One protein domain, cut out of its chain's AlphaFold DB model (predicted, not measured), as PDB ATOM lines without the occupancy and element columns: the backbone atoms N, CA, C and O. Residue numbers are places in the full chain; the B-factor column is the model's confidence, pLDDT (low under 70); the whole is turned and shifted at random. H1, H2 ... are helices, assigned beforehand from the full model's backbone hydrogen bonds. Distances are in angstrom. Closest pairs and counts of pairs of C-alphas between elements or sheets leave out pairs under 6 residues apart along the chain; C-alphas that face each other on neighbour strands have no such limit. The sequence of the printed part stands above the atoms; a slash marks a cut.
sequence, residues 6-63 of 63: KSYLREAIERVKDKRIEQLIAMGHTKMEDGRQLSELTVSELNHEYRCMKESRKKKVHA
ATOM      1  N   LYS A   6     -23.737  18.099 -27.217       71.94
ATOM      2  CA  LYS A   6     -22.464  17.507 -27.666       71.94
ATOM      3  C   LYS A   6     -22.587  16.031 -28.077       71.94
ATOM      4  O   LYS A   6     -21.881  15.595 -28.981       71.94
ATOM      5  N   SER A   7     -23.487  15.274 -27.444       80.06
ATOM      6  CA  SER A   7     -23.777  13.877 -27.789       80.06
ATOM      7  C   SER A   7     -24.436  13.772 -29.160       80.06
ATOM      8  O   SER A   7     -24.038  12.930 -29.955       80.06
ATOM      9  N   TYR A   8     -25.395  14.651 -29.466       85.12
ATOM     10  CA  TYR A   8     -26.081  14.646 -30.761       85.12
ATOM     11  C   TYR A   8     -25.141  14.995 -31.909       85.12
ATOM     12  O   TYR A   8     -25.193  14.352 -32.952       85.12
ATOM     13  N   LEU A   9     -24.259  15.979 -31.712       88.38
ATOM     14  CA  LEU A   9     -23.291  16.352 -32.739       88.38
ATOM     15  C   LEU A   9     -22.311  15.208 -33.024       88.38
ATOM     16  O   LEU A   9     -22.061  14.896 -34.185       88.38
ATOM     17  N   ARG A  10     -21.799  14.547 -31.977       90.25
ATOM     18  CA  ARG A  10     -20.926  13.379 -32.135       90.25
ATOM     19  C   ARG A  10     -21.651  12.241 -32.854       90.25
ATOM     20  O   ARG A  10     -21.126  11.734 -33.833       90.25
ATOM     21  N   GLU A  11     -22.861  11.888 -32.424       90.88
ATOM     22  CA  GLU A  11     -23.662  10.844 -33.078       90.88
ATOM     23  C   GLU A  11     -23.943  11.171 -34.552       90.88
ATOM     24  O   GLU A  11     -23.876  10.288 -35.401       90.88
ATOM     25  N   ALA A  12     -24.229  12.434 -34.879       91.25
ATOM     26  CA  ALA A  12     -24.439  12.853 -36.260       91.25
ATOM     27  C   ALA A  12     -23.165  12.698 -37.103       91.25
ATOM     28  O   ALA A  12     -23.242  12.225 -38.235       91.25
ATOM     29  N   ILE A  13     -22.001  13.054 -36.552       91.50
ATOM     30  CA  ILE A  13     -20.710  12.902 -37.233       91.50
ATOM     31  C   ILE A  13     -20.389  11.423 -37.469       91.50
ATOM     32  O   ILE A  13     -20.050  11.064 -38.597       91.50
ATOM     33  N   GLU A  14     -20.552  10.564 -36.460       92.50
ATOM     34  CA  GLU A  14     -20.311   9.120 -36.611       92.50
ATOM     35  C   GLU A  14     -21.254   8.507 -37.658       92.50
ATOM     36  O   GLU A  14     -20.801   7.808 -38.555       92.50
ATOM     37  N   ARG A  15     -22.542   8.878 -37.675       94.38
ATOM     38  CA  ARG A  15     -23.473   8.412 -38.724       94.38
ATOM     39  C   ARG A  15     -23.049   8.824 -40.134       94.38
ATOM     40  O   ARG A  15     -23.241   8.069 -41.087       94.38
ATOM     41  N   VAL A  16     -22.519  10.038 -40.298       94.44
ATOM     42  CA  VAL A  16     -22.004  10.509 -41.596       94.44
ATOM     43  C   VAL A  16     -20.778   9.698 -42.005       94.44
ATOM     44  O   VAL A  16     -20.646   9.347 -43.179       94.44
ATOM     45  N   LYS A  17     -19.907   9.394 -41.040       95.31
ATOM     46  CA  LYS A  17     -18.717   8.569 -41.229       95.31
ATOM     47  C   LYS A  17     -19.097   7.153 -41.669       95.31
ATOM     48  O   LYS A  17     -18.678   6.741 -42.748       95.31
ATOM     49  N   ASP A  18     -19.969   6.480 -40.923       95.19
ATOM     50  CA  ASP A  18     -20.440   5.120 -41.215       95.19
ATOM     51  C   ASP A  18     -21.057   5.031 -42.612       95.19
ATOM     52  O   ASP A  18     -20.643   4.219 -43.440       95.19
ATOM     53  N   LYS A  19     -21.958   5.966 -42.940       96.12
ATOM     54  CA  LYS A  19     -22.581   6.035 -44.268       96.12
ATOM     55  C   LYS A  19     -21.550   6.171 -45.389       96.12
ATOM     56  O   LYS A  19     -21.745   5.647 -46.486       96.12
ATOM     57  N   ARG A  20     -20.469   6.920 -45.161       95.50
ATOM     58  CA  ARG A  20     -19.429   7.112 -46.175       95.50
ATOM     59  C   ARG A  20     -18.563   5.863 -46.338       95.50
ATOM     60  O   ARG A  20     -18.236   5.523 -47.474       95.50
ATOM     61  N   ILE A  21     -18.253   5.175 -45.241       95.38
ATOM     62  CA  ILE A  21     -17.552   3.885 -45.250       95.38
ATOM     63  C   ILE A  21     -18.361   2.854 -46.043       95.38
ATOM     64  O   ILE A  21     -17.832   2.257 -46.977       95.38
ATOM     65  N   GLU A  22     -19.657   2.711 -45.757       95.62
ATOM     66  CA  GLU A  22     -20.550   1.805 -46.494       95.62
ATOM     67  C   GLU A  22     -20.552   2.097 -47.999       95.62
ATOM     68  O   GLU A  22     -20.470   1.189 -48.825       95.62
ATOM     69  N   GLN A  23     -20.596   3.377 -48.373       94.94
ATOM     70  CA  GLN A  23     -20.561   3.793 -49.772       94.94
ATOM     71  C   GLN A  23     -19.236   3.457 -50.464       94.94
ATOM     72  O   GLN A  23     -19.248   3.072 -51.633       94.94
ATOM     73  N   LEU A  24     -18.105   3.600 -49.774       94.12
ATOM     74  CA  LEU A  24     -16.794   3.205 -50.290       94.12
ATOM     75  C   LEU A  24     -16.702   1.687 -50.475       94.12
ATOM     76  O   LEU A  24     -16.326   1.231 -51.558       94.12
ATOM     77  N   ILE A  25     -17.156   0.918 -49.482       93.75
ATOM     78  CA  ILE A  25     -17.199  -0.550 -49.536       93.75
ATOM     79  C   ILE A  25     -18.087  -1.024 -50.691       93.75
ATOM     80  O   ILE A  25     -17.673  -1.883 -51.468       93.75
ATOM     81  N   ALA A  26     -19.264  -0.420 -50.881       93.00
ATOM     82  CA  ALA A  26     -20.166  -0.737 -51.991       93.00
ATOM     83  C   ALA A  26     -19.561  -0.438 -53.379       93.00
ATOM     84  O   ALA A  26     -19.996  -0.991 -54.389       93.00
ATOM     85  N   MET A  27     -18.551   0.434 -53.449       90.81
ATOM     86  CA  MET A  27     -17.774   0.693 -54.666       90.81
ATOM     87  C   MET A  27     -16.527  -0.198 -54.794       90.81
ATOM     88  O   MET A  27     -15.784  -0.046 -55.761       90.81
ATOM     89  N   GLY A  28     -16.305  -1.120 -53.855       89.62
ATOM     90  CA  GLY A  28     -15.163  -2.036 -53.830       89.62
ATOM     91  C   GLY A  28     -13.912  -1.476 -53.151       89.62
ATOM     92  O   GLY A  28     -12.864  -2.110 -53.217       89.62
ATOM     93  N   HIS A  29     -13.993  -0.310 -52.503       89.44
ATOM     94  CA  HIS A  29     -12.881   0.263 -51.750       89.44
ATOM     95  C   HIS A  29     -13.024  -0.107 -50.272       89.44
ATOM     96  O   HIS A  29     -13.956   0.341 -49.611       89.44
ATOM     97  N   THR A  30     -12.139  -0.966 -49.768       86.50
ATOM     98  CA  THR A  30     -12.237  -1.543 -48.412       86.50
ATOM     99  C   THR A  30     -11.108  -1.114 -47.478       86.50
ATOM    100  O   THR A  30     -11.262  -1.197 -46.261       86.50
ATOM    101  N   LYS A  31      -9.986  -0.645 -48.028       89.00
ATOM    102  CA  LYS A  31      -8.817  -0.168 -47.286       89.00
ATOM    103  C   LYS A  31      -8.039   0.848 -48.114       89.00
ATOM    104  O   LYS A  31      -8.088   0.803 -49.344       89.00
ATOM    105  N   MET A  32      -7.303   1.702 -47.418       89.81
ATOM    106  CA  MET A  32      -6.376   2.645 -48.028       89.81
ATOM    107  C   MET A  32      -5.141   1.929 -48.588       89.81
ATOM    108  O   MET A  32      -4.797   0.821 -48.167       89.81
ATOM    109  N   GLU A  33      -4.444   2.590 -49.513       85.62
ATOM    110  CA  GLU A  33      -3.170   2.107 -50.066       85.62
ATOM    111  C   GLU A  33      -2.065   2.030 -49.002       85.62
ATOM    112  O   GLU A  33      -1.236   1.123 -49.037       85.62
ATOM    113  N   ASP A  34      -2.101   2.932 -48.016       88.25
ATOM    114  CA  ASP A  34      -1.182   2.966 -46.871       88.25
ATOM    115  C   ASP A  34      -1.478   1.890 -45.805       88.25
ATOM    116  O   ASP A  34      -0.764   1.784 -44.808       88.25
ATOM    117  N   GLY A  35      -2.513   1.070 -46.015       88.25
ATOM    118  CA  GLY A  35      -2.906  -0.020 -45.125       88.25
ATOM    119  C   GLY A  35      -3.901   0.363 -44.028       88.25
ATOM    120  O   GLY A  35      -4.384  -0.541 -43.343       88.25
ATOM    121  N   ARG A  36      -4.266   1.646 -43.882       91.62
ATOM    122  CA  ARG A  36      -5.290   2.073 -42.915       91.62
ATOM    123  C   ARG A  36      -6.673   1.528 -43.264       91.62
ATOM    124  O   ARG A  36      -7.065   1.440 -44.436       91.62
ATOM    125  N   GLN A  37      -7.444   1.199 -42.229       93.31
ATOM    126  CA  GLN A  37      -8.858   0.862 -42.387       93.31
ATOM    127  C   GLN A  37      -9.699   2.123 -42.605       93.31
ATOM    128  O   GLN A  37      -9.393   3.195 -42.088       93.31
ATOM    129  N   LEU A  38     -10.830   1.996 -43.303       92.31
ATOM    130  CA  LEU A  38     -11.745   3.127 -43.510       92.31
ATOM    131  C   LEU A  38     -12.324   3.683 -42.196       92.31
ATOM    132  O   LEU A  38     -12.646   4.865 -42.106       92.31
ATOM    133  N   SER A  39     -12.429   2.847 -41.164       91.25
ATOM    134  CA  SER A  39     -12.857   3.231 -39.814       91.25
ATOM    135  C   SER A  39     -11.864   4.160 -39.107       91.25
ATOM    136  O   SER A  39     -12.261   4.894 -38.200       91.25
ATOM    137  N   GLU A  40     -10.601   4.174 -39.529       92.31
ATOM    138  CA  GLU A  40      -9.539   5.021 -38.973       92.31
ATOM    139  C   GLU A  40      -9.499   6.408 -39.628       92.31
ATOM    140  O   GLU A  40      -8.847   7.319 -39.121       92.31
ATOM    141  N   LEU A  41     -10.223   6.590 -40.735       92.94
ATOM    142  CA  LEU A  41     -10.246   7.838 -41.481       92.94
ATOM    143  C   LEU A  41     -11.185   8.874 -40.860       92.94
ATOM    144  O   LEU A  41     -12.252   8.578 -40.308       92.94
ATOM    145  N   THR A  42     -10.803  10.137 -41.021       93.88
ATOM    146  CA  THR A  42     -11.671  11.280 -40.756       93.88
ATOM    147  C   THR A  42     -12.774  11.381 -41.812       93.88
ATOM    148  O   THR A  42     -12.655  10.899 -42.938       93.88
ATOM    149  N   VAL A  43     -13.863  12.084 -41.480       93.44
ATOM    150  CA  VAL A  43     -14.962  12.343 -42.432       93.44
ATOM    151  C   VAL A  43     -14.460  13.044 -43.702       93.44
ATOM    152  O   VAL A  43     -14.947  12.762 -44.797       93.44
ATOM    153  N   SER A  44     -13.482  13.943 -43.575       93.56
ATOM    154  CA  SER A  44     -12.893  14.656 -44.711       93.56
ATOM    155  C   SER A  44     -12.118  13.722 -45.640       93.56
ATOM    156  O   SER A  44     -12.324  13.786 -46.851       93.56
ATOM    157  N   GLU A  45     -11.293  12.827 -45.089       94.44
ATOM    158  CA  GLU A  45     -10.572  11.806 -45.864       94.44
ATOM    159  C   GLU A  45     -11.554  10.862 -46.571       94.44
ATOM    160  O   GLU A  45     -11.479  10.687 -47.783       94.44
ATOM    161  N   LEU A  46     -12.567  10.356 -45.863       95.25
ATOM    162  CA  LEU A  46     -13.589   9.484 -46.456       95.25
ATOM    163  C   LEU A  46     -14.364  10.161 -47.598       95.25
ATOM    164  O   LEU A  46     -14.706   9.530 -48.601       95.25
ATOM    165  N   ASN A  47     -14.666  11.454 -47.464       94.88
ATOM    166  CA  ASN A  47     -15.309  12.223 -48.530       94.88
ATOM    167  C   ASN A  47     -14.381  12.418 -49.736       94.88
ATOM    168  O   ASN A  47     -14.859  12.375 -50.873       94.88
ATOM    169  N   HIS A  48     -13.084  12.634 -49.495       94.25
ATOM    170  CA  HIS A  48     -12.082  12.742 -50.549       94.25
ATOM    171  C   HIS A  48     -11.994  11.441 -51.351       94.25
ATOM    172  O   HIS A  48     -12.225  11.465 -52.561       94.25
ATOM    173  N   GLU A  49     -11.802  10.308 -50.672       92.94
ATOM    174  CA  GLU A  49     -11.722   8.986 -51.305       92.94
ATOM    175  C   GLU A  49     -12.975   8.659 -52.115       92.94
ATOM    176  O   GLU A  49     -12.914   8.223 -53.267       92.94
ATOM    177  N   TYR A  50     -14.149   8.950 -51.554       93.62
ATOM    178  CA  TYR A  50     -15.409   8.700 -52.245       93.62
ATOM    179  C   TYR A  50     -15.525   9.509 -53.537       93.62
ATOM    180  O   TYR A  50     -16.023   9.005 -54.549       93.62
ATOM    181  N   ARG A  51     -15.059  10.763 -53.526       93.69
ATOM    182  CA  ARG A  51     -15.040  11.609 -54.720       93.69
ATOM    183  C   ARG A  51     -14.078  11.051 -55.769       93.69
ATOM    184  O   ARG A  51     -14.498  10.885 -56.915       93.69
ATOM    185  N   CYS A  52     -12.859  10.689 -55.373       91.06
ATOM    186  CA  CYS A  52     -11.850  10.102 -56.258       91.06
ATOM    187  C   CYS A  52     -12.350   8.803 -56.915       91.06
ATOM    188  O   CYS A  52     -12.280   8.649 -58.138       91.06
ATOM    189  N   MET A  53     -12.959   7.905 -56.135       89.25
ATOM    190  CA  MET A  53     -13.578   6.670 -56.637       89.25
ATOM    191  C   MET A  53     -14.706   6.949 -57.635       89.25
ATOM    192  O   MET A  53     -14.769   6.339 -58.707       89.25
ATOM    193  N   LYS A  54     -15.593   7.900 -57.326       89.25
ATOM    194  CA  LYS A  54     -16.720   8.254 -58.198       89.25
ATOM    195  C   LYS A  54     -16.250   8.845 -59.530       89.25
ATOM    196  O   LYS A  54     -16.808   8.512 -60.574       89.25
ATOM    197  N   GLU A  55     -15.239   9.706 -59.506       89.38
ATOM    198  CA  GLU A  55     -14.637  10.291 -60.710       89.38
ATOM    199  C   GLU A  55     -13.937   9.231 -61.565       89.38
ATOM    200  O   GLU A  55     -14.132   9.188 -62.780       89.38
ATOM    201  N   SER A  56     -13.204   8.318 -60.929       79.88
ATOM    202  CA  SER A  56     -12.535   7.200 -61.605       79.88
ATOM    203  C   SER A  56     -13.537   6.271 -62.293       79.88
ATOM    204  O   SER A  56     -13.327   5.843 -63.427       79.88
ATOM    205  N   ARG A  57     -14.679   6.005 -61.644       76.62
ATOM    206  CA  ARG A  57     -15.756   5.186 -62.214       76.62
ATOM    207  C   ARG A  57     -16.424   5.864 -63.409       76.62
ATOM    208  O   ARG A  57     -16.678   5.200 -64.404       76.62
ATOM    209  N   LYS A  58     -16.652   7.182 -63.351       73.81
ATOM    210  CA  LYS A  58     -17.185   7.953 -64.491       73.81
ATOM    211  C   LYS A  58     -16.261   7.899 -65.708       73.81
ATOM    212  O   LYS A  58     -16.749   7.731 -66.818       73.81
ATOM    213  N   LYS A  59     -14.943   7.996 -65.505       67.56
ATOM    214  CA  LYS A  59     -13.961   7.903 -66.599       67.56
ATOM    215  C   LYS A  59     -13.972   6.531 -67.283       67.56
ATOM    216  O   LYS A  59     -13.837   6.477 -68.494       67.56
ATOM    217  N   LYS A  60     -14.195   5.445 -66.534       61.47
ATOM    218  CA  LYS A  60     -14.276   4.076 -67.082       61.47
ATOM    219  C   LYS A  60     -15.565   3.763 -67.852       61.47
ATOM    220  O   LYS A  60     -15.584   2.783 -68.576       61.47
ATOM    221  N   VAL A  61     -16.640   4.530 -67.666       60.81
ATOM    222  CA  VAL A  61     -17.919   4.323 -68.382       60.81
ATOM    223  C   VAL A  61     -17.953   5.070 -69.723       60.81
ATOM    224  O   VAL A  61     -18.773   4.759 -70.580       60.81
ATOM    225  N   HIS A  62     -17.070   6.052 -69.914       55.50
ATOM    226  CA  HIS A  62     -16.973   6.855 -71.139       55.50
ATOM    227  C   HIS A  62     -15.743   6.529 -72.002       55.50
ATOM    228  O   HIS A  62     -15.494   7.242 -72.973       55.50
ATOM    229  N   ALA A  63     -14.978   5.501 -71.636       50.47
ATOM    230  CA  ALA A  63     -13.875   4.949 -72.418       50.47
ATOM    231  C   ALA A  63     -14.313   3.608 -73.012       50.47
ATOM    232  O   ALA A  63     -13.940   3.344 -74.174       50.47
TER     233      ALA A  63
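What this domain is: This is residues 6 to 63 of the 63 residues of an uncharacterized protein of Geobacillus proteiniphilus (UniProt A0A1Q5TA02). Two helices, H1 and H2, run the same way and lie side by side in part, shifted along their length, with the later part of H1 next to the first part of H2. The long link, residues 27 to 42, makes a wide loop to one side and leads back to where H2 begins, while residues 6 to 12 of H1 and residues 58 to 63 stick out at opposite ends and make much of the length. The printed part has 58 residues with two named helices, H1 then H2, and no named strand; its class is all helix. The whole is loose, with a radius of gyration of the C-alphas of 12.9 A and spans of 47 by 23 by 16 A.

Where its parts are: Find C-alpha 6 at (-22.464, 17.507, -27.666); from there H1, residues 6 to 26, runs 30.5 A to C-alpha 26. Go on past the link to C-alpha 43 at (-14.962, 12.343, -42.432), where H2, residues 43 to 61, begins. It runs 27.3 A to C-alpha 61 at (-17.919, 4.323, -68.382).

How they stand to each other: Look at Lys 17 and Val 43, whose C-alphas, 5.5 A apart, are the closest of H1 and H2. The two helices touch, with 13 pairs of C-alphas within 8 A. They run the same way at a shallow tilt of 25 degrees. Their centres are 17.2 A apart. In H1 and H2 every O i to N i+4 pair is within hydrogen-bond range.

The domain as a whole: The two C-alphas farthest apart are those of Lys 6 and Ala 63, at 47.3 A. Without the stretches that stand free, the body of 45 residues spans 26 by 20 by 16 A. The printed part has no cut, and the link from H1 to H2 is long, with 16 residues. The mean pLDDT of the printed part is 87.9; look to residues 59 to 63 for the values under 70.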